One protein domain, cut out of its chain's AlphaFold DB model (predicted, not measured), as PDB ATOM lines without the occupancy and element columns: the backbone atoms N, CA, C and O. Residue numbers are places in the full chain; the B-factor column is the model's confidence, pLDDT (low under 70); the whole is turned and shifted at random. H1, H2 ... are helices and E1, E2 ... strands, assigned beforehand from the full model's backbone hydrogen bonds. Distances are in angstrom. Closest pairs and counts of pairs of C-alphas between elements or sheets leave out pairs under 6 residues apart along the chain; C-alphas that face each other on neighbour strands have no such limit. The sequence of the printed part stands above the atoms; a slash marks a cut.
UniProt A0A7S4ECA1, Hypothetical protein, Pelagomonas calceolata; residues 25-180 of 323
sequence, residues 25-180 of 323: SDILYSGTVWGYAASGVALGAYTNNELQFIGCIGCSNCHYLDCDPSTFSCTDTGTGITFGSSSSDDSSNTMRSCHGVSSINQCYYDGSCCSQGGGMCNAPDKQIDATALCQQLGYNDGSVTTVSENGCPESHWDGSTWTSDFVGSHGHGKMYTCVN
ATOM      1  N   SER A  25      38.642 -23.046   7.815       97.25
ATOM      2  CA  SER A  25      38.137 -24.426   7.758       97.25
ATOM      3  C   SER A  25      36.605 -24.551   7.670       97.25
ATOM      4  O   SER A  25      36.124 -25.572   7.183       97.25
ATOM      5  N   ASP A  26      35.853 -23.523   8.082       96.50
ATOM      6  CA  ASP A  26      34.385 -23.506   8.019       96.50
ATOM      7  C   ASP A  26      33.868 -23.098   6.634       96.50
ATOM      8  O   ASP A  26      32.812 -23.560   6.199       96.50
ATOM      9  N   ILE A  27      34.597 -22.210   5.950       97.81
ATOM     10  CA  ILE A  27      34.143 -21.573   4.707       97.81
ATOM     11  C   ILE A  27      34.919 -22.018   3.473       97.81
ATOM     12  O   ILE A  27      34.435 -21.807   2.366       97.81
ATOM     13  N   LEU A  28      36.107 -22.610   3.618       98.19
ATOM     14  CA  LEU A  28      36.922 -23.024   2.481       98.19
ATOM     15  C   LEU A  28      36.162 -24.048   1.634       98.19
ATOM     16  O   LEU A  28      35.696 -25.079   2.116       98.19
ATOM     17  N   TYR A  29      36.070 -23.756   0.343       98.31
ATOM     18  CA  TYR A  29      35.354 -24.557  -0.629       98.31
ATOM     19  C   TYR A  29      36.296 -25.006  -1.741       98.31
ATOM     20  O   TYR A  29      37.029 -24.203  -2.318       98.31
ATOM     21  N   SER A  30      36.217 -26.291  -2.080       97.75
ATOM     22  CA  SER A  30      36.819 -26.864  -3.280       97.75
ATOM     23  C   SER A  30      35.797 -27.780  -3.940       97.75
ATOM     24  O   SER A  30      35.208 -28.642  -3.281       97.75
ATOM     25  N   GLY A  31      35.541 -27.568  -5.226       96.94
ATOM     26  CA  GLY A  31      34.492 -28.291  -5.930       96.94
ATOM     27  C   GLY A  31      34.200 -27.699  -7.295       96.94
ATOM     28  O   GLY A  31      35.114 -27.348  -8.041       96.94
ATOM     29  N   THR A  32      32.916 -27.609  -7.626       96.25
ATOM     30  CA  THR A  32      32.459 -27.124  -8.926       96.25
ATOM     31  C   THR A  32      31.516 -25.949  -8.743       96.25
ATOM     32  O   THR A  32      30.515 -26.059  -8.041       96.25
ATOM     33  N   VAL A  33      31.807 -24.845  -9.427       96.75
ATOM     34  CA  VAL A  33      30.916 -23.682  -9.528       96.75
ATOM     35  C   VAL A  33      30.798 -23.334 -11.006       96.75
ATOM     36  O   VAL A  33      31.787 -23.402 -11.733       96.75
ATOM     37  N   TRP A  34      29.584 -23.046 -11.481       95.50
ATOM     38  CA  TRP A  34      29.317 -22.781 -12.903       95.50
ATOM     39  C   TRP A  34      29.714 -23.918 -13.868       95.50
ATOM     40  O   TRP A  34      29.888 -23.691 -15.059       95.50
ATOM     41  N   GLY A  35      29.858 -25.148 -13.368       93.88
ATOM     42  CA  GLY A  35      30.316 -26.294 -14.162       93.88
ATOM     43  C   GLY A  35      31.838 -26.427 -14.291       93.88
ATOM     44  O   GLY A  35      32.299 -27.363 -14.939       93.88
ATOM     45  N   TYR A  36      32.619 -25.558 -13.642       94.44
ATOM     46  CA  TYR A  36      34.083 -25.573 -13.678       94.44
ATOM     47  C   TYR A  36      34.686 -25.870 -12.307       94.44
ATOM     48  O   TYR A  36      34.079 -25.584 -11.273       94.44
ATOM     49  N   ALA A  37      35.893 -26.440 -12.297       95.50
ATOM     50  CA  ALA A  37      36.657 -26.625 -11.069       95.50
ATOM     51  C   ALA A  37      36.920 -25.267 -10.406       95.50
ATOM     52  O   ALA A  37      37.301 -24.311 -11.082       95.50
ATOM     53  N   ALA A  38      36.720 -25.186  -9.095       96.88
ATOM     54  CA  ALA A  38      36.823 -23.940  -8.356       96.88
ATOM     55  C   ALA A  38      37.386 -24.155  -6.949       96.88
ATOM     56  O   ALA A  38      37.127 -25.178  -6.305       96.88
ATOM     57  N   SER A  39      38.098 -23.136  -6.474       98.19
ATOM     58  CA  SER A  39      38.577 -23.003  -5.098       98.19
ATOM     59  C   SER A  39      38.188 -21.622  -4.590       98.19
ATOM     60  O   SER A  39      38.403 -20.626  -5.279       98.19
ATOM     61  N   GLY A  40      37.596 -21.545  -3.405       98.44
ATOM     62  CA  GLY A  40      37.059 -20.288  -2.895       98.44
ATOM     63  C   GLY A  40      36.535 -20.393  -1.474       98.44
ATOM     64  O   GLY A  40      36.915 -21.287  -0.720       98.44
ATOM     65  N   VAL A  41      35.615 -19.499  -1.131       98.75
ATOM     66  CA  VAL A  41      34.836 -19.543   0.106       98.75
ATOM     67  C   VAL A  41      33.351 -19.737  -0.196       98.75
ATOM     68  O   VAL A  41      32.792 -19.065  -1.063       98.75
ATOM     69  N   ALA A  42      32.709 -20.660   0.518       98.50
ATOM     70  CA  ALA A  42      31.267 -20.866   0.527       98.50
ATOM     71  C   ALA A  42      30.632 -19.986   1.609       98.50
ATOM     72  O   ALA A  42      30.916 -20.125   2.796       98.50
ATOM     73  N   LEU A  43      29.761 -19.073   1.188       98.25
ATOM     74  CA  LEU A  43      29.304 -17.964   2.026       98.25
ATOM     75  C   LEU A  43      27.821 -18.052   2.403       98.25
ATOM     76  O   LEU A  43      27.401 -17.399   3.354       98.25
ATOM     77  N   GLY A  44      27.034 -18.901   1.732       96.62
ATOM     78  CA  GLY A  44      25.571 -18.909   1.866       96.62
ATOM     79  C   GLY A  44      25.055 -19.050   3.306       96.62
ATOM     80  O   GLY A  44      24.087 -18.389   3.678       96.62
ATOM     81  N   ALA A  45      25.737 -19.833   4.150       95.31
ATOM     82  CA  ALA A  45      25.365 -20.017   5.558       95.31
ATOM     83  C   ALA A  45      25.534 -18.751   6.423       95.31
ATOM     84  O   ALA A  45      24.884 -18.637   7.462       95.31
ATOM     85  N   TYR A  46      26.377 -17.809   5.996       96.44
ATOM     86  CA  TYR A  46      26.712 -16.577   6.719       96.44
ATOM     87  C   TYR A  46      26.011 -15.347   6.135       96.44
ATOM     88  O   TYR A  46      25.757 -14.375   6.839       96.44
ATOM     89  N   THR A  47      25.645 -15.401   4.856       96.06
ATOM     90  CA  THR A  47      25.117 -14.264   4.088       96.06
ATOM     91  C   THR A  47      23.609 -14.369   3.837       96.06
ATOM     92  O   THR A  47      23.103 -13.847   2.849       96.06
ATOM     93  N   ASN A  48      22.870 -15.089   4.691       93.75
ATOM     94  CA  ASN A  48      21.434 -15.373   4.516       93.75
ATOM     95  C   ASN A  48      21.076 -16.005   3.154       93.75
ATOM     96  O   ASN A  48      19.961 -15.844   2.661       93.75
ATOM     97  N   ASN A  49      21.999 -16.767   2.563       94.81
ATOM     98  CA  ASN A  49      21.915 -17.320   1.210       94.81
ATOM     99  C   ASN A  49      21.818 -16.277   0.082       94.81
ATOM    100  O   ASN A  49      21.312 -16.594  -0.993       94.81
ATOM    101  N   GLU A  50      22.309 -15.058   0.285       96.69
ATOM    102  CA  GLU A  50      22.307 -14.030  -0.762       96.69
ATOM    103  C   GLU A  50      23.603 -14.034  -1.581       96.69
ATOM    104  O   GLU A  50      23.566 -13.830  -2.793       96.69
ATOM    105  N   LEU A  51      24.737 -14.337  -0.943       98.38
ATOM    106  CA  LEU A  51      26.045 -14.481  -1.581       98.38
ATOM    107  C   LEU A  51      26.576 -15.891  -1.321       98.38
ATOM    108  O   LEU A  51      26.816 -16.279  -0.181       98.38
ATOM    109  N   GLN A  52      26.740 -16.674  -2.381       98.62
ATOM    110  CA  GLN A  52      27.005 -18.107  -2.286       98.62
ATOM    111  C   GLN A  52      28.487 -18.445  -2.322       98.62
ATOM    112  O   GLN A  52      28.931 -19.322  -1.582       98.62
ATOM    113  N   PHE A  53      29.240 -17.765  -3.180       98.62
ATOM    114  CA  PHE A  53      30.627 -18.105  -3.457       98.62
ATOM    115  C   PHE A  53      31.436 -16.859  -3.796       98.62
ATOM    116  O   PHE A  53      30.938 -15.986  -4.506       98.62
ATOM    117  N   ILE A  54      32.683 -16.824  -3.330       98.56
ATOM    118  CA  ILE A  54      33.746 -15.941  -3.822       98.56
ATOM    119  C   ILE A  54      34.998 -16.801  -4.032       98.56
ATOM    120  O   ILE A  54      35.401 -17.509  -3.111       98.56
ATOM    121  N   GLY A  55      35.642 -16.744  -5.199       97.31
ATOM    122  CA  GLY A  55      36.849 -17.542  -5.431       97.31
ATOM    123  C   GLY A  55      37.395 -17.538  -6.853       97.31
ATOM    124  O   GLY A  55      37.016 -16.716  -7.684       97.31
ATOM    125  N   CYS A  56      38.298 -18.482  -7.098       95.44
ATOM    126  CA  CYS A  56      38.973 -18.733  -8.366       95.44
ATOM    127  C   CYS A  56      38.348 -19.912  -9.111       95.44
ATOM    128  O   CYS A  56      37.875 -20.869  -8.488       95.44
ATOM    129  N   ILE A  57      38.360 -19.849 -10.443       92.81
ATOM    130  CA  ILE A  57      37.699 -20.817 -11.324       92.81
ATOM    131  C   ILE A  57      38.658 -21.218 -12.441       92.81
ATOM    132  O   ILE A  57      39.190 -20.378 -13.154       92.81
ATOM    133  N   GLY A  58      38.816 -22.521 -12.659       86.94
ATOM    134  CA  GLY A  58      39.625 -23.083 -13.739       86.94
ATOM    135  C   GLY A  58      38.892 -23.076 -15.078       86.94
ATOM    136  O   GLY A  58      38.784 -24.123 -15.717       86.94
ATOM    137  N   CYS A  59      38.322 -21.938 -15.482       81.75
ATOM    138  CA  CYS A  59      37.606 -21.834 -16.745       81.75
ATOM    139  C   CYS A  59      38.522 -21.327 -17.866       81.75
ATOM    140  O   CYS A  59      38.719 -20.132 -18.045       81.75
ATOM    141  N   SER A  60      39.044 -22.243 -18.685       73.56
ATOM    142  CA  SER A  60      39.940 -21.898 -19.803       73.56
ATOM    143  C   SER A  60      39.262 -21.142 -20.954       73.56
ATOM    144  O   SER A  60      39.946 -20.574 -21.800       73.56
ATOM    145  N   ASN A  61      37.926 -21.185 -21.019       74.62
ATOM    146  CA  ASN A  61      37.128 -20.637 -22.122       74.62
ATOM    147  C   ASN A  61      36.151 -19.545 -21.658       74.62
ATOM    148  O   ASN A  61      35.340 -19.070 -22.453       74.62
ATOM    149  N   CYS A  62      36.182 -19.186 -20.376       71.88
ATOM    150  CA  CYS A  62      35.488 -18.011 -19.876       71.88
ATOM    151  C   CYS A  62      36.341 -16.787 -20.208       71.88
ATOM    152  O   CYS A  62      37.516 -16.923 -20.552       71.88
ATOM    153  N   HIS A  63      35.741 -15.596 -20.169       63.50
ATOM    154  CA  HIS A  63      36.445 -14.332 -20.392       63.50
ATOM    155  C   HIS A  63      37.831 -14.358 -19.717       63.50
ATOM    156  O   HIS A  63      37.881 -14.514 -18.505       63.50
ATOM    157  N   TYR A  64      38.892 -14.244 -20.536       60.28
ATOM    158  CA  TYR A  64      40.325 -14.600 -20.388       60.28
ATOM    159  C   TYR A  64      41.099 -14.260 -19.091       60.28
ATOM    160  O   TYR A  64      42.327 -14.231 -19.106       60.28
ATOM    161  N   LEU A  65      40.435 -13.965 -17.982       76.44
ATOM    162  CA  LEU A  65      41.015 -13.282 -16.835       76.44
ATOM    163  C   LEU A  65      40.615 -13.946 -15.515       76.44
ATOM    164  O   LEU A  65      40.711 -13.296 -14.491       76.44
ATOM    165  N   ASP A  66      40.139 -15.193 -15.498       86.50
ATOM    166  CA  ASP A  66      39.814 -15.884 -14.243       86.50
ATOM    167  C   ASP A  66      41.080 -16.329 -13.510       86.50
ATOM    168  O   ASP A  66      42.005 -16.865 -14.120       86.50
ATOM    169  N   CYS A  67      41.109 -16.161 -12.184       90.44
ATOM    170  CA  CYS A  67      42.206 -16.719 -11.405       90.44
ATOM    171  C   CYS A  67      42.182 -18.247 -11.369       90.44
ATOM    172  O   CYS A  67      41.120 -18.871 -11.287       90.44
ATOM    173  N   ASP A  68      43.373 -18.846 -11.374       91.06
ATOM    174  CA  ASP A  68      43.539 -20.294 -11.294       91.06
ATOM    175  C   ASP A  68      43.124 -20.800  -9.892       91.06
ATOM    176  O   ASP A  68      43.546 -20.237  -8.880       91.06
ATOM    177  N   PRO A  69      42.312 -21.869  -9.768       95.19
ATOM    178  CA  PRO A  69      41.908 -22.413  -8.469       95.19
ATOM    179  C   PRO A  69      43.067 -22.764  -7.526       95.19
ATOM    180  O   PRO A  69      42.876 -22.781  -6.310       95.19
ATOM    181  N   SER A  70      44.256 -23.057  -8.055       94.00
ATOM    182  CA  SER A  70      45.459 -23.348  -7.267       94.00
ATOM    183  C   SER A  70      46.084 -22.116  -6.610       94.00
ATOM    184  O   SER A  70      46.849 -22.268  -5.660       94.00
ATOM    185  N   THR A  71      45.750 -20.903  -7.065       94.06
ATOM    186  CA  THR A  71      46.227 -19.654  -6.452       94.06
ATOM    187  C   THR A  71      45.298 -19.156  -5.353       94.06
ATOM    188  O   THR A  71      45.636 -18.199  -4.656       94.06
ATOM    189  N   PHE A  72      44.125 -19.768  -5.174       97.12
ATOM    190  CA  PHE A  72      43.236 -19.406  -4.080       97.12
ATOM    191  C   PHE A  72      43.782 -19.913  -2.745       97.12
ATOM    192  O   PHE A  72      44.175 -21.072  -2.607       97.12
ATOM    193  N   SER A  73      43.735 -19.061  -1.728       97.31
ATOM    194  CA  SER A  73      44.080 -19.426  -0.358       97.31
ATOM    195  C   SER A  73      43.100 -18.809   0.634       97.31
ATOM    196  O   SER A  73      42.524 -17.753   0.384       97.31
ATOM    197  N   CYS A  74      42.926 -19.477   1.773       98.44
ATOM    198  CA  CYS A  74      42.281 -18.935   2.962       98.44
ATOM    199  C   CYS A  74      43.169 -19.296   4.149       98.44
ATOM    200  O   CYS A  74      43.502 -20.467   4.334       98.44
ATOM    201  N   THR A  75      43.574 -18.300   4.929       98.06
ATOM    202  CA  THR A  75      44.435 -18.472   6.098       98.06
ATOM    203  C   THR A  75      43.800 -17.830   7.323       98.06
ATOM    204  O   THR A  75      43.481 -16.639   7.310       98.06
ATOM    205  N   ASP A  76      43.661 -18.601   8.400       96.88
ATOM    206  CA  ASP A  76      43.346 -18.060   9.719       96.88
ATOM    207  C   ASP A  76      44.533 -17.241  10.240       96.88
ATOM    208  O   ASP A  76      45.687 -17.675  10.216       96.88
ATOM    209  N   THR A  77      44.252 -16.041  10.729       92.38
ATOM    210  CA  THR A  77      45.236 -15.171  11.379       92.38
ATOM    211  C   THR A  77      44.966 -15.129  12.882       92.38
ATOM    212  O   THR A  77      43.921 -15.567  13.358       92.38
ATOM    213  N   GLY A  78      45.888 -14.570  13.670       87.38
ATOM    214  CA  GLY A  78      45.709 -14.493  15.127       87.38
ATOM    215  C   GLY A  78      44.464 -13.712  15.578       87.38
ATOM    216  O   GLY A  78      44.022 -13.882  16.712       87.38
ATOM    217  N   THR A  79      43.897 -12.861  14.717       89.44
ATOM    218  CA  THR A  79      42.749 -11.995  15.037       89.44
ATOM    219  C   THR A  79      41.625 -12.056  14.000       89.44
ATOM    220  O   THR A  79      40.678 -11.272  14.098       89.44
ATOM    221  N   GLY A  80      41.713 -12.940  13.004       95.88
ATOM    222  CA  GLY A  80      41.018 -12.752  11.734       95.88
ATOM    223  C   GLY A  80      41.137 -13.919  10.760       95.88
ATOM    224  O   GLY A  80      41.699 -14.956  11.097       95.88
ATOM    225  N   ILE A  81      40.716 -13.695   9.521       98.00
ATOM    226  CA  ILE A  81      41.005 -14.547   8.357       98.00
ATOM    227  C   ILE A  81      41.431 -13.673   7.182       98.00
ATOM    228  O   ILE A  81      40.989 -12.531   7.053       98.00
ATOM    229  N   THR A  82      42.247 -14.229   6.298       98.31
ATOM    230  CA  THR A  82      42.571 -13.627   5.005       98.31
ATOM    231  C   THR A  82      42.306 -14.646   3.912       98.31
ATOM    232  O   THR A  82      42.767 -15.782   4.019       98.31
ATOM    233  N   PHE A  83      41.576 -14.264   2.866       98.50
ATOM    234  CA  PHE A  83      41.293 -15.151   1.741       98.50
ATOM    235  C   PHE A  83      41.267 -14.424   0.405       98.50
ATOM    236  O   PHE A  83      40.866 -13.263   0.312       98.50
ATOM    237  N   GLY A  84      41.666 -15.131  -0.644       97.25
ATOM    238  CA  GLY A  84      41.712 -14.598  -1.996       97.25
ATOM    239  C   GLY A  84      42.785 -15.251  -2.852       97.25
ATOM    240  O   GLY A  84      43.345 -16.290  -2.489       97.25
ATOM    241  N   SER A  85      43.073 -14.637  -3.997       94.12
ATOM    242  CA  SER A  85      44.093 -15.118  -4.927       94.12
ATOM    243  C   SER A  85      45.475 -14.593  -4.546       94.12
ATOM    244  O   SER A  85      45.699 -13.384  -4.450       94.12
ATOM    245  N   SER A  86      46.431 -15.504  -4.378       90.19
ATOM    246  CA  SER A  86      47.846 -15.188  -4.171       90.19
ATOM    247  C   SER A  86      48.598 -14.906  -5.474       90.19
ATOM    248  O   SER A  86      49.817 -14.735  -5.438       90.19
ATOM    249  N   SER A  87      47.918 -14.905  -6.625       84.88
ATOM    250  CA  SER A  87      48.574 -14.639  -7.904       84.88
ATOM    251  C   SER A  87      49.222 -13.255  -7.907       84.88
ATOM    252  O   SER A  87      48.641 -12.275  -7.436       84.88
ATOM    253  N   SER A  88      50.438 -13.167  -8.440       80.69
ATOM    254  CA  SER A  88      51.133 -11.899  -8.665       80.69
ATOM    255  C   SER A  88      50.713 -11.214  -9.966       80.69
ATOM    256  O   SER A  88      51.072 -10.058 -10.170       80.69
ATOM    257  N   ASP A  89      50.007 -11.919 -10.855       78.62
ATOM    258  CA  ASP A  89      49.524 -11.346 -12.110       78.62
ATOM    259  C   ASP A  89      48.140 -10.729 -11.920       78.62
ATOM    260  O   ASP A  89      47.110 -11.387 -12.046       78.62
ATOM    261  N   ASP A  90      48.154  -9.437 -11.633       74.44
ATOM    262  CA  ASP A  90      46.968  -8.609 -11.474       74.44
ATOM    263  C   ASP A  90      46.170  -8.453 -12.782       74.44
ATOM    264  O   ASP A  90      44.970  -8.211 -12.759       74.44
ATOM    265  N   SER A  91      46.789  -8.654 -13.946       68.56
ATOM    266  CA  SER A  91      46.105  -8.441 -15.224       68.56
ATOM    267  C   SER A  91      45.218  -9.607 -15.662       68.56
ATOM    268  O   SER A  91      44.408  -9.412 -16.556       68.56
ATOM    269  N   SER A  92      45.352 -10.795 -15.058       70.00
ATOM    270  CA  SER A  92      44.693 -12.029 -15.527       70.00
ATOM    271  C   SER A  92      44.135 -12.927 -14.409       70.00
ATOM    272  O   SER A  92      43.850 -14.098 -14.643       70.00
ATOM    273  N   ASN A  93      43.985 -12.408 -13.184       81.44
ATOM    274  CA  ASN A  93      43.525 -13.175 -12.013       81.44
ATOM    275  C   ASN A  93      42.322 -12.544 -11.301       81.44
ATOM    276  O   ASN A  93      42.361 -12.199 -10.117       81.44
ATOM    277  N   THR A  94      41.215 -12.443 -12.016       89.81
ATOM    278  CA  THR A  94      39.921 -12.062 -11.473       89.81
ATOM    279  C   THR A  94      39.329 -13.170 -10.618       89.81
ATOM    280  O   THR A  94      39.063 -14.280 -11.080       89.81
ATOM    281  N   MET A  95      39.056 -12.835  -9.359       94.19
ATOM    282  CA  MET A  95      38.152 -13.624  -8.537       94.19
ATOM    283  C   MET A  95      36.707 -13.347  -8.928       94.19
ATOM    284  O   MET A  95      36.310 -12.211  -9.202       94.19
ATOM    285  N   ARG A  96      35.900 -14.401  -8.898       95.25
ATOM    286  CA  ARG A  96      34.483 -14.358  -9.239       95.25
ATOM    287  C   ARG A  96      33.613 -14.499  -8.011       95.25
ATOM    288  O   ARG A  96      34.036 -15.048  -6.994       95.25
ATOM    289  N   SER A  97      32.378 -14.034  -8.133       97.69
ATOM    290  CA  SER A  97      31.343 -14.193  -7.123       97.69
ATOM    291  C   SER A  97      30.029 -14.688  -7.717       97.69
ATOM    292  O   SER A  97      29.716 -14.424  -8.878       97.69
ATOM    293  N   CYS A  98      29.271 -15.422  -6.904       98.31
ATOM    294  CA  CYS A  98      27.926 -15.892  -7.226       98.31
ATOM    295  C   CYS A  98      26.942 -15.389  -6.167       98.31
ATOM    296  O   CYS A  98      27.061 -15.764  -4.999       98.31
ATOM    297  N   HIS A  99      25.962 -14.582  -6.570       98.00
ATOM    298  CA  HIS A  99      24.951 -13.999  -5.684       98.00
ATOM    299  C   HIS A  99      23.527 -14.227  -6.216       98.00
ATOM    300  O   HIS A  99      23.345 -14.662  -7.351       98.00
ATOM    301  N   GLY A 100      22.503 -13.932  -5.413       96.56
ATOM    302  CA  GLY A 100      21.101 -13.903  -5.857       96.56
ATOM    303  C   GLY A 100      20.456 -15.275  -6.098       96.56
ATOM    304  O   GLY A 100      19.387 -15.351  -6.701       96.56
ATOM    305  N   VAL A 101      21.085 -16.356  -5.633       97.62
ATOM    306  CA  VAL A 101      20.572 -17.737  -5.696       97.62
ATOM    307  C   VAL A 101      20.730 -18.425  -4.346       97.62
ATOM    308  O   VAL A 101      21.571 -18.027  -3.547       97.62
ATOM    309  N   SER A 102      19.948 -19.473  -4.076       96.12
ATOM    310  CA  SER A 102      19.845 -20.043  -2.724       96.12
ATOM    311  C   SER A 102      20.960 -21.028  -2.357       96.12
ATOM    312  O   SER A 102      20.993 -21.507  -1.228       96.12
ATOM    313  N   SER A 103      21.811 -21.416  -3.310       97.19
ATOM    314  CA  SER A 103      22.934 -22.338  -3.081       97.19
ATOM    315  C   SER A 103      23.957 -22.258  -4.215       97.19
ATOM    316  O   SER A 103      23.587 -21.930  -5.342       97.19
ATOM    317  N   ILE A 104      25.202 -22.670  -3.956       97.62
ATOM    318  CA  ILE A 104      26.273 -22.781  -4.970       97.62
ATOM    319  C   ILE A 104      25.849 -23.616  -6.194       97.62
ATOM    320  O   ILE A 104      26.201 -23.291  -7.324       97.62
ATOM    321  N   ASN A 105      25.024 -24.650  -6.005       96.75
ATOM    322  CA  ASN A 105      24.558 -25.516  -7.098       96.75
ATOM    323  C   ASN A 105      23.630 -24.810  -8.104       96.75
ATOM    324  O   ASN A 105      23.311 -25.381  -9.143       96.75
ATOM    325  N   GLN A 106      23.156 -23.605  -7.783       97.56
ATOM    326  CA  GLN A 106      22.336 -22.778  -8.669       97.56
ATOM    327  C   GLN A 106      23.158 -21.706  -9.400       97.56
ATOM    328  O   GLN A 106      22.596 -20.952 -10.190       97.56
ATOM    329  N   CYS A 107      24.471 -21.633  -9.160       97.56
ATOM    330  CA  CYS A 107      25.363 -20.788  -9.940       97.56
ATOM    331  C   CYS A 107      25.458 -21.341 -11.370       97.56
ATOM    332  O   CYS A 107      25.873 -22.484 -11.578       97.56
ATOM    333  N   TYR A 108      25.060 -20.535 -12.353       94.06
ATOM    334  CA  TYR A 108      24.931 -20.924 -13.756       94.06
ATOM    335  C   TYR A 108      25.619 -19.912 -14.678       94.06
ATOM    336  O   TYR A 108      25.452 -18.706 -14.518       94.06
ATOM    337  N   TYR A 109      26.436 -20.414 -15.605       92.38
ATOM    338  CA  TYR A 109      27.177 -19.601 -16.564       92.38
ATOM    339  C   TYR A 109      26.542 -19.746 -17.939       92.38
ATOM    340  O   TYR A 109      26.394 -20.854 -18.453       92.38
ATOM    341  N   ASP A 110      26.154 -18.617 -18.522       89.00
ATOM    342  CA  ASP A 110      25.482 -18.545 -19.819       89.00
ATOM    343  C   ASP A 110      26.443 -18.276 -20.988       89.00
ATOM    344  O   ASP A 110      26.000 -18.150 -22.128       89.00
ATOM    345  N   GLY A 111      27.752 -18.221 -20.721       88.56
ATOM    346  CA  GLY A 111      28.770 -17.849 -21.703       88.56
ATOM    347  C   GLY A 111      29.239 -16.397 -21.603       88.56
ATOM    348  O   GLY A 111      30.075 -15.998 -22.411       88.56
ATOM    349  N   SER A 112      28.731 -15.615 -20.645       89.94
ATOM    350  CA  SER A 112      29.090 -14.206 -20.457       89.94
ATOM    351  C   SER A 112      29.217 -13.807 -18.981       89.94
ATOM    352  O   SER A 112      28.924 -14.593 -18.076       89.94
ATOM    353  N   CYS A 113      29.683 -12.578 -18.723       91.38
ATOM    354  CA  CYS A 113      29.613 -11.993 -17.383       91.38
ATOM    355  C   CYS A 113      28.160 -11.998 -16.870       91.38
ATOM    356  O   CYS A 113      27.211 -12.001 -17.652       91.38
ATOM    357  N   CYS A 114      27.972 -11.958 -15.552       94.50
ATOM    358  CA  CYS A 114      26.634 -12.033 -14.982       94.50
ATOM    359  C   CYS A 114      25.682 -10.938 -15.497       94.50
ATOM    360  O   CYS A 114      26.013  -9.759 -15.545       94.50
ATOM    361  N   SER A 115      24.463 -11.354 -15.832       95.56
ATOM    362  CA  SER A 115      23.337 -10.490 -16.218       95.56
ATOM    363  C   SER A 115      22.098 -10.715 -15.335       95.56
ATOM    364  O   SER A 115      21.047 -10.111 -15.544       95.56
ATOM    365  N   GLN A 116      22.218 -11.627 -14.366       96.06
ATOM    366  CA  GLN A 116      21.185 -12.056 -13.429       96.06
ATOM    367  C   GLN A 116      21.823 -12.753 -12.215       96.06
ATOM    368  O   GLN A 116      23.008 -13.109 -12.237       96.06
ATOM    369  N   GLY A 117      21.017 -13.019 -11.183       97.44
ATOM    370  CA  GLY A 117      21.424 -13.854 -10.051       97.44
ATOM    371  C   GLY A 117      21.885 -15.248 -10.496       97.44
ATOM    372  O   GLY A 117      21.342 -15.835 -11.430       97.44
ATOM    373  N   GLY A 118      22.915 -15.769  -9.834       97.44
ATOM    374  CA  GLY A 118      23.576 -17.033 -10.162       97.44
ATOM    375  C   GLY A 118      24.624 -16.915 -11.268       97.44
ATOM    376  O   GLY A 118      25.415 -17.843 -11.439       97.44
ATOM    377  N   GLY A 119      24.662 -15.793 -11.993       96.06
ATOM    378  CA  GLY A 119      25.664 -15.524 -13.021       96.06
ATOM    379  C   GLY A 119      27.078 -15.362 -12.459       96.06
ATOM    380  O   GLY A 119      27.276 -15.186 -11.257       96.06
ATOM    381  N   MET A 120      28.071 -15.411 -13.348       94.88
ATOM    382  CA  MET A 120      29.482 -15.224 -13.005       94.88
ATOM    383  C   MET A 120      29.833 -13.731 -12.935       94.88
ATOM    384  O   MET A 120      30.131 -13.107 -13.954       94.88
ATOM    385  N   CYS A 121      29.750 -13.146 -11.742       95.50
ATOM    386  CA  CYS A 121      30.130 -11.753 -11.497       95.50
ATOM    387  C   CYS A 121      31.593 -11.646 -11.047       95.50
ATOM    388  O   CYS A 121      32.176 -12.614 -10.558       95.50
ATOM    389  N   ASN A 122      32.176 -10.454 -11.133       95.31
ATOM    390  CA  ASN A 122      33.388 -10.099 -10.400       95.31
ATOM    391  C   ASN A 122      33.156 -10.179  -8.888       95.31
ATOM    392  O   ASN A 122      32.042  -9.976  -8.392       95.31
ATOM    393  N   ALA A 123      34.208 -10.513  -8.143       96.75
ATOM    394  CA  ALA A 123      34.178 -10.466  -6.689       96.75
ATOM    395  C   ALA A 123      34.048  -9.010  -6.186       96.75
ATOM    396  O   ALA A 123      34.674  -8.131  -6.783       96.75
ATOM    397  N   PRO A 124      33.286  -8.756  -5.100       97.25
ATOM    398  CA  PRO A 124      33.048  -7.408  -4.579       97.25
ATOM    399  C   PRO A 124      34.335  -6.627  -4.317       97.25
ATOM    400  O   PRO A 124      35.240  -7.132  -3.654       97.25
ATOM    401  N   ASP A 125      34.435  -5.400  -4.801       95.38
ATOM    402  CA  ASP A 125      35.688  -4.644  -4.790       95.38
ATOM    403  C   ASP A 125      35.646  -3.418  -3.864       95.38
ATOM    404  O   ASP A 125      36.677  -2.805  -3.588       95.38
ATOM    405  N   LYS A 126      34.488  -3.059  -3.304       96.19
ATOM    406  CA  LYS A 126      34.399  -1.876  -2.451       96.19
ATOM    407  C   LYS A 126      34.722  -2.211  -1.004       96.19
ATOM    408  O   LYS A 126      34.377  -3.260  -0.463       96.19
ATOM    409  N   GLN A 127      35.300  -1.229  -0.320       97.38
ATOM    410  CA  GLN A 127      35.574  -1.314   1.114       97.38
ATOM    411  C   GLN A 127      34.303  -1.609   1.936       97.38
ATOM    412  O   GLN A 127      34.360  -2.354   2.910       97.38
ATOM    413  N   ILE A 128      33.148  -1.068   1.532       97.44
ATOM    414  CA  ILE A 128      31.867  -1.334   2.203       97.44
ATOM    415  C   ILE A 128      31.429  -2.800   2.071       97.44
ATOM    416  O   ILE A 128      30.912  -3.363   3.034       97.44
ATOM    417  N   ASP A 129      31.704  -3.431   0.928       98.19
ATOM    418  CA  ASP A 129      31.383  -4.837   0.683       98.19
ATOM    419  C   ASP A 129      32.247  -5.736   1.567       98.19
ATOM    420  O   ASP A 129      31.746  -6.647   2.222       98.19
ATOM    421  N   ALA A 130      33.546  -5.435   1.649       98.50
ATOM    422  CA  ALA A 130      34.481  -6.166   2.496       98.50
ATOM    423  C   ALA A 130      34.086  -6.095   3.977       98.50
ATOM    424  O   ALA A 130      34.043  -7.121   4.659       98.50
ATOM    425  N   THR A 131      33.749  -4.901   4.474       98.25
ATOM    426  CA  THR A 131      33.281  -4.725   5.853       98.25
ATOM    427  C   THR A 131      31.984  -5.503   6.100       98.25
ATOM    428  O   THR A 131      31.895  -6.215   7.099       98.25
ATOM    429  N   ALA A 132      31.001  -5.434   5.194       98.19
ATOM    430  CA  ALA A 132      29.737  -6.164   5.336       98.19
ATOM    431  C   ALA A 132      29.938  -7.689   5.331       98.19
ATOM    432  O   ALA A 132      29.396  -8.389   6.190       98.19
ATOM    433  N   LEU A 133      30.768  -8.203   4.417       98.38
ATOM    434  CA  LEU A 133      31.120  -9.620   4.342       98.38
ATOM    435  C   LEU A 133      31.780 -10.101   5.632       98.38
ATOM    436  O   LEU A 133      31.352 -11.092   6.221       98.38
ATOM    437  N   CYS A 134      32.788  -9.376   6.112       98.06
ATOM    438  CA  CYS A 134      33.489  -9.743   7.335       98.06
ATOM    439  C   CYS A 134      32.577  -9.678   8.568       98.06
ATOM    440  O   CYS A 134      32.654 -10.557   9.424       98.06
ATOM    441  N   GLN A 135      31.651  -8.717   8.632       96.12
ATOM    442  CA  GLN A 135      30.641  -8.659   9.694       96.12
ATOM    443  C   GLN A 135      29.689  -9.854   9.682       96.12
ATOM    444  O   GLN A 135      29.396 -10.416  10.737       96.12
ATOM    445  N   GLN A 136      29.253 -10.293   8.503       96.25
ATOM    446  CA  GLN A 136      28.430 -11.495   8.356       96.25
ATOM    447  C   GLN A 136      29.194 -12.780   8.710       96.25
ATOM    448  O   GLN A 136      28.612 -13.717   9.253       96.25
ATOM    449  N   LEU A 137      30.511 -12.794   8.500       96.44
ATOM    450  CA  LEU A 137      31.412 -13.856   8.957       96.44
ATOM    451  C   LEU A 137      31.744 -13.769  10.459       96.44
ATOM    452  O   LEU A 137      32.465 -14.619  10.973       96.44
ATOM    453  N   GLY A 138      31.212 -12.781  11.183       94.94
ATOM    454  CA  GLY A 138      31.376 -12.640  12.631       94.94
ATOM    455  C   GLY A 138      32.611 -11.848  13.068       94.94
ATOM    456  O   GLY A 138      33.015 -11.962  14.222       94.94
ATOM    457  N   TYR A 139      33.203 -11.042  12.187       95.38
ATOM    458  CA  TYR A 139      34.303 -10.118  12.488       95.38
ATOM    459  C   TYR A 139      33.799  -8.681  12.656       95.38
ATOM    460  O   TYR A 139      32.707  -8.341  12.218       95.38
ATOM    461  N   ASN A 140      34.571  -7.804  13.299       94.44
ATOM    462  CA  ASN A 140      34.150  -6.405  13.452       94.44
ATOM    463  C   ASN A 140      34.418  -5.568  12.194       94.44
ATOM    464  O   ASN A 140      33.695  -4.603  11.944       94.44
ATOM    465  N   ASP A 141      35.463  -5.916  11.440       96.19
ATOM    466  CA  ASP A 141      35.908  -5.137  10.289       96.19
ATOM    467  C   ASP A 141      36.516  -6.021   9.194       96.19
ATOM    468  O   ASP A 141      36.898  -7.173   9.433       96.19
ATOM    469  N   GLY A 142      36.600  -5.459   7.993       97.75
ATOM    470  CA  GLY A 142      37.110  -6.106   6.797       97.75
ATOM    471  C   GLY A 142      37.854  -5.128   5.904       97.75
ATOM    472  O   GLY A 142      37.620  -3.931   5.975       97.75
ATOM    473  N   SER A 143      38.728  -5.615   5.034       98.19
ATOM    474  CA  SER A 143      39.330  -4.828   3.954       98.19
ATOM    475  C   SER A 143      39.457  -5.661   2.689       98.19
ATOM    476  O   SER A 143      39.476  -6.892   2.752       98.19
ATOM    477  N   VAL A 144      39.532  -4.986   1.542       97.56
ATOM    478  CA  VAL A 144      39.725  -5.620   0.236       97.56
ATOM    479  C   VAL A 144      40.896  -4.977  -0.498       97.56
ATOM    480  O   VAL A 144      41.020  -3.757  -0.565       97.56
ATOM    481  N   THR A 145      41.771  -5.815  -1.045       95.38
ATOM    482  CA  THR A 145      42.723  -5.413  -2.084       95.38
ATOM    483  C   THR A 145      42.043  -5.593  -3.425       95.38
ATOM    484  O   THR A 145      41.575  -6.694  -3.722       95.38
ATOM    485  N   THR A 146      41.993  -4.533  -4.221       91.25
ATOM    486  CA  THR A 146      41.369  -4.545  -5.543       91.25
ATOM    487  C   THR A 146      42.405  -4.515  -6.645       91.25
ATOM    488  O   THR A 146      43.549  -4.102  -6.444       91.25
ATOM    489  N   VAL A 147      41.986  -4.968  -7.816       87.44
ATOM    490  CA  VAL A 147      42.790  -4.955  -9.031       87.44
ATOM    491  C   VAL A 147      41.962  -4.402 -10.188       87.44
ATOM    492  O   VAL A 147      40.731  -4.435 -10.147       87.44
ATOM    493  N   SER A 148      42.646  -3.832 -11.181       78.56
ATOM    494  CA  SER A 148      42.038  -3.134 -12.309       78.56
ATOM    495  C   SER A 148      41.253  -4.049 -13.257       78.56
ATOM    496  O   SER A 148      41.728  -5.111 -13.644       78.56
ATOM    497  N   GLU A 149      40.084  -3.532 -13.632       74.06
ATOM    498  CA  GLU A 149      39.075  -3.874 -14.645       74.06
ATOM    499  C   GLU A 149      39.256  -5.076 -15.601       74.06
ATOM    500  O   GLU A 149      40.220  -5.188 -16.354       74.06
ATOM    501  N   ASN A 150      38.179  -5.870 -15.703       76.44
ATOM    502  CA  ASN A 150      37.862  -6.723 -16.858       76.44
ATOM    503  C   ASN A 150      36.498  -6.388 -17.516       76.44
ATOM    504  O   ASN A 150      36.094  -7.062 -18.465       76.44
ATOM    505  N   GLY A 151      35.775  -5.385 -16.995       85.44
ATOM    506  CA  GLY A 151      34.477  -4.918 -17.491       85.44
ATOM    507  C   GLY A 151      33.264  -5.792 -17.145       85.44
ATOM    508  O   GLY A 151      32.152  -5.460 -17.557       85.44
ATOM    509  N   CYS A 152      33.422  -6.897 -16.408       91.38
ATOM    510  CA  CYS A 152      32.280  -7.678 -15.923       91.38
ATOM    511  C   CYS A 152      31.562  -6.964 -14.763       91.38
ATOM    512  O   CYS A 152      32.213  -6.253 -13.998       91.38
ATOM    513  N   PRO A 153      30.245  -7.170 -14.576       95.31
ATOM    514  CA  PRO A 153      29.564  -6.663 -13.392       95.31
ATOM    515  C   PRO A 153      30.034  -7.344 -12.113       95.31
ATOM    516  O   PRO A 153      30.516  -8.478 -12.140       95.31
ATOM    517  N   GLU A 154      29.855  -6.666 -10.985       95.38
ATOM    518  CA  GLU A 154      30.267  -7.136  -9.662       95.38
ATOM    519  C   GLU A 154      29.077  -7.357  -8.733       95.38
ATOM    520  O   GLU A 154      28.062  -6.655  -8.808       95.38
ATOM    521  N   SER A 155      29.226  -8.316  -7.821       97.31
ATOM    522  CA  SER A 155      28.362  -8.362  -6.641       97.31
ATOM    523  C   SER A 155      28.796  -7.274  -5.660       97.31
ATOM    524  O   SER A 155      29.991  -7.062  -5.481       97.31
ATOM    525  N   HIS A 156      27.855  -6.633  -4.976       97.44
ATOM    526  CA  HIS A 156      28.126  -5.647  -3.931       97.44
ATOM    527  C   HIS A 156      27.035  -5.661  -2.853       97.44
ATOM    528  O   HIS A 156      25.960  -6.244  -3.025       97.44
ATOM    529  N   TRP A 157      27.323  -5.018  -1.727       98.06
ATOM    530  CA  TRP A 157      26.398  -4.803  -0.627       98.06
ATOM    531  C   TRP A 157      25.720  -3.438  -0.769       98.06
ATOM    532  O   TRP A 157      26.376  -2.396  -0.743       98.06
ATOM    533  N   ASP A 158      24.392  -3.418  -0.871       96.38
ATOM    534  CA  ASP A 158      23.619  -2.171  -1.025       96.38
ATOM    535  C   ASP A 158      23.267  -1.482   0.310       96.38
ATOM    536  O   ASP A 158      22.582  -0.457   0.341       96.38
ATOM    537  N   GLY A 159      23.729  -2.043   1.432       95.56
ATOM    538  CA  GLY A 159      23.356  -1.633   2.785       95.56
ATOM    539  C   GLY A 159      22.388  -2.598   3.473       95.56
ATOM    540  O   GLY A 159      22.288  -2.565   4.701       95.56
ATOM    541  N   SER A 160      21.713  -3.467   2.718       95.31
ATOM    542  CA  SER A 160      20.745  -4.431   3.242       95.31
ATOM    543  C   SER A 160      20.843  -5.830   2.643       95.31
ATOM    544  O   SER A 160      20.457  -6.770   3.338       95.31
ATOM    545  N   THR A 161      21.273  -5.974   1.391       96.56
ATOM    546  CA  THR A 161      21.337  -7.257   0.683       96.56
ATOM    547  C   THR A 161      22.537  -7.339  -0.259       96.56
ATOM    548  O   THR A 161      23.060  -6.317  -0.715       96.56
ATOM    549  N   TRP A 162      22.971  -8.563  -0.566       98.19
ATOM    550  CA  TRP A 162      23.949  -8.811  -1.631       98.19
ATOM    551  C   TRP A 162      23.285  -8.811  -3.007       98.19
ATOM    552  O   TRP A 162      22.426  -9.646  -3.307       98.19
ATOM    553  N   THR A 163      23.717  -7.901  -3.874       97.56
ATOM    554  CA  THR A 163      23.097  -7.661  -5.180       97.56
ATOM    555  C   THR A 163      24.130  -7.315  -6.255       97.56
ATOM    556  O   THR A 163      25.325  -7.253  -5.988       97.56
ATOM    557  N   SER A 164      23.665  -7.109  -7.483       97.38
ATOM    558  CA  SER A 164      24.419  -6.520  -8.586       97.38
ATOM    559  C   SER A 164      23.456  -5.666  -9.403       97.38
ATOM    560  O   SER A 164      22.283  -6.010  -9.556       97.38
ATOM    561  N   ASP A 165      23.938  -4.543  -9.925       95.62
ATOM    562  CA  ASP A 165      23.206  -3.754 -10.917       95.62
ATOM    563  C   ASP A 165      23.392  -4.304 -12.342       95.62
ATOM    564  O   ASP A 165      22.764  -3.811 -13.281       95.62
ATOM    565  N   PHE A 166      24.224  -5.345 -12.493       96.38
ATOM    566  CA  PHE A 166      24.611  -5.968 -13.756       96.38
ATOM    567  C   PHE A 166      25.266  -4.989 -14.743       96.38
ATOM    568  O   PHE A 166      25.245  -5.205 -15.956       96.38
ATOM    569  N   VAL A 167      25.871  -3.917 -14.224       94.56
ATOM    570  CA  VAL A 167      26.665  -2.960 -14.994       94.56
ATOM    571  C   VAL A 167      28.141  -3.280 -14.800       94.56
ATOM    572  O   VAL A 167      28.576  -3.594 -13.696       94.56
ATOM    573  N   GLY A 168      28.916  -3.224 -15.887       91.38
ATOM    574  CA  GLY A 168      30.354  -3.484 -15.843       91.38
ATOM    575  C   GLY A 168      31.050  -2.623 -14.791       91.38
ATOM    576  O   GLY A 168      30.840  -1.408 -14.745       91.38
ATOM    577  N   SER A 169      31.857  -3.256 -13.942       86.62
ATOM    578  CA  SER A 169      32.608  -2.564 -12.901       86.62
ATOM    579  C   SER A 169      34.067  -2.348 -13.296       86.62
ATOM    580  O   SER A 169      34.619  -3.044 -14.148       86.62
ATOM    581  N   HIS A 170      34.700  -1.358 -12.661       85.06
ATOM    582  CA  HIS A 170      36.077  -0.945 -12.960       85.06
ATOM    583  C   HIS A 170      37.127  -1.739 -12.160       85.06
ATOM    584  O   HIS A 170      38.294  -1.343 -12.086       85.06
ATOM    585  N   GLY A 171      36.735  -2.858 -11.550       88.19
ATOM    586  CA  GLY A 171      37.620  -3.635 -10.699       88.19
ATOM    587  C   GLY A 171      36.997  -4.919 -10.180       88.19
ATOM    588  O   GLY A 171      35.867  -5.287 -10.499       88.19
ATOM    589  N   HIS A 172      37.793  -5.641  -9.405       92.19
ATOM    590  CA  HIS A 172      37.340  -6.794  -8.643       92.19
ATOM    591  C   HIS A 172      38.157  -6.929  -7.359       92.19
ATOM    592  O   HIS A 172      39.332  -6.546  -7.295       92.19
ATOM    593  N   GLY A 173      37.561  -7.542  -6.340       94.81
ATOM    594  CA  GLY A 173      38.301  -7.975  -5.161       94.81
ATOM    595  C   GLY A 173      39.313  -9.069  -5.514       94.81
ATOM    596  O   GLY A 173      39.010  -9.994  -6.265       94.81
ATOM    597  N   LYS A 174      40.532  -8.962  -4.986       94.12
ATOM    598  CA  LYS A 174      41.600  -9.972  -5.104       94.12
ATOM    599  C   LYS A 174      41.898 -10.658  -3.776       94.12
ATOM    600  O   LYS A 174      42.259 -11.831  -3.749       94.12
ATOM    601  N   MET A 175      41.816  -9.918  -2.678       96.38
ATOM    602  CA  MET A 175      42.145 -10.421  -1.349       96.38
ATOM    603  C   MET A 175      41.288  -9.712  -0.318       96.38
ATOM    604  O   MET A 175      41.243  -8.485  -0.315       96.38
ATOM    605  N   TYR A 176      40.665 -10.472   0.570       98.44
ATOM    606  CA  TYR A 176      39.876  -9.966   1.682       98.44
ATOM    607  C   TYR A 176      40.576 -10.292   2.985       98.44
ATOM    608  O   TYR A 176      41.128 -11.378   3.149       98.44
ATOM    609  N   THR A 177      40.552  -9.355   3.921       98.31
ATOM    610  CA  THR A 177      41.083  -9.557   5.269       98.31
ATOM    611  C   THR A 177      40.027  -9.147   6.274       98.31
ATOM    612  O   THR A 177      39.681  -7.975   6.356       98.31
ATOM    613  N   CYS A 178      39.520 -10.114   7.032       98.31
ATOM    614  CA  CYS A 178      38.585  -9.899   8.127       98.31
ATOM    615  C   CYS A 178      39.343  -9.918   9.444       98.31
ATOM    616  O   CYS A 178      40.161 -10.807   9.669       98.31
ATOM    617  N   VAL A 179      39.082  -8.957  10.325       96.56
ATOM    618  CA  VAL A 179      39.844  -8.791  11.568       96.56
ATOM    619  C   VAL A 179      38.950  -8.473  12.751       96.56
ATOM    620  O   VAL A 179      37.819  -8.006  12.620       96.56
ATOM    621  N   ASN A 180      39.525  -8.669  13.934       89.75
ATOM    622  CA  ASN A 180      38.938  -8.348  15.222       89.75
ATOM    623  C   ASN A 180      37.656  -9.147  15.452       89.75
ATOM    624  O   ASN A 180      36.554  -8.624  15.299       89.75
TER     625      ASN A 180
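Overview. This is residues 25 to 180 of the 323 residues of the protein "Hypothetical protein" of Pelagomonas calceolata (UniProt A0A7S4ECA1). Two four-stranded antiparallel sheets, E1 E2 E3 E6 and E4 E5 E8 E7, stand partly face to face as a sandwich, the first strongly twisted; one helix, H1, packs on the E7 and E8 side of the second sheet, on its face toward the first. Long stretches with no named element join the parts, the largest being residues 100 to 126, whose C-alphas lie 4 to 18 A from the mean of all C-alphas and of which residues 121 to 122 pair with residues 96 to 97 of E6, and residues 149 to 170, whose C-alphas lie 8 to 18 A from that mean. The printed part has 156 residues, with 63 in named elements, under half; these run E1 E2 E3 E4 E5 E6 H1 E7 E8, and the class is mostly strand. The whole is compact, with a radius of gyration of the C-alphas of 13.6 A, and rounded, spanning 39 by 32 by 28 A.

Along the chain. E1, residues 28 to 33, begins at C-alpha 28 (36.922, -23.024, 2.481). E2 is residues 36 to 42 and E3 residues 51 to 57. E4 is residues 72 to 77 and E5 residues 80 to 85, 17.1 A long. E6 is residues 96 to 99. H1, residues 127 to 136, is 14.4 A long and begins at C-alpha 127 (35.574, -1.314, 1.114). E7, residues 141 to 148, is 23.5 A long. E8, residues 171 to 179, is 23.0 A long, bends by 57 degrees at residue 174 and ends at C-alpha 179 (39.844, -8.791, 11.568).

Arrangement. E1, E2 and E3 form a meander, each strand the antiparallel neighbour of the one before. N 31 and O 38 of E1 and E2 are 3.1 A apart, within hydrogen-bond range, as are N 41 and O 54 of E2 and E3 at 2.8 A and N 55 and O 96 of E3 and E6 at 2.9 A. In the other sheet, N 75 and O 82 of E4 and E5 are within range at 2.8 A, N 83 and O 176 of E5 and E8 at 2.9 A, and N 143 and O 177 of E7 and E8 at 2.9 A. The two sheets' best planes are 22 degrees apart, and the parts that face each other are 9.9 A centre to centre. The closest C-alphas of E2 and E4 are those of Ser 39 and Phe 72, 6.0 A apart. H1 is on the sheet E4 E5 E8 E7, at a height over the sheet of 6.1 A, and slantwise to the strands, at 39 degrees to E7 on the local plane. The closest C-alphas of H1 and E7 are those of Thr 131 and Gly 142, 4.2 A apart. In H1 every O i to N i+4 pair is within hydrogen-bond range.

Size, cuts and confidence. The two C-alphas farthest apart, those of Gly 78 and Gly 111, are 40.7 A apart. The printed part has no cut. The links E3 to E4, E6 to H1 and E7 to E8 are long. The mean pLDDT of the printed part is 93.1; residues 63 to 64 and 91 are under 70.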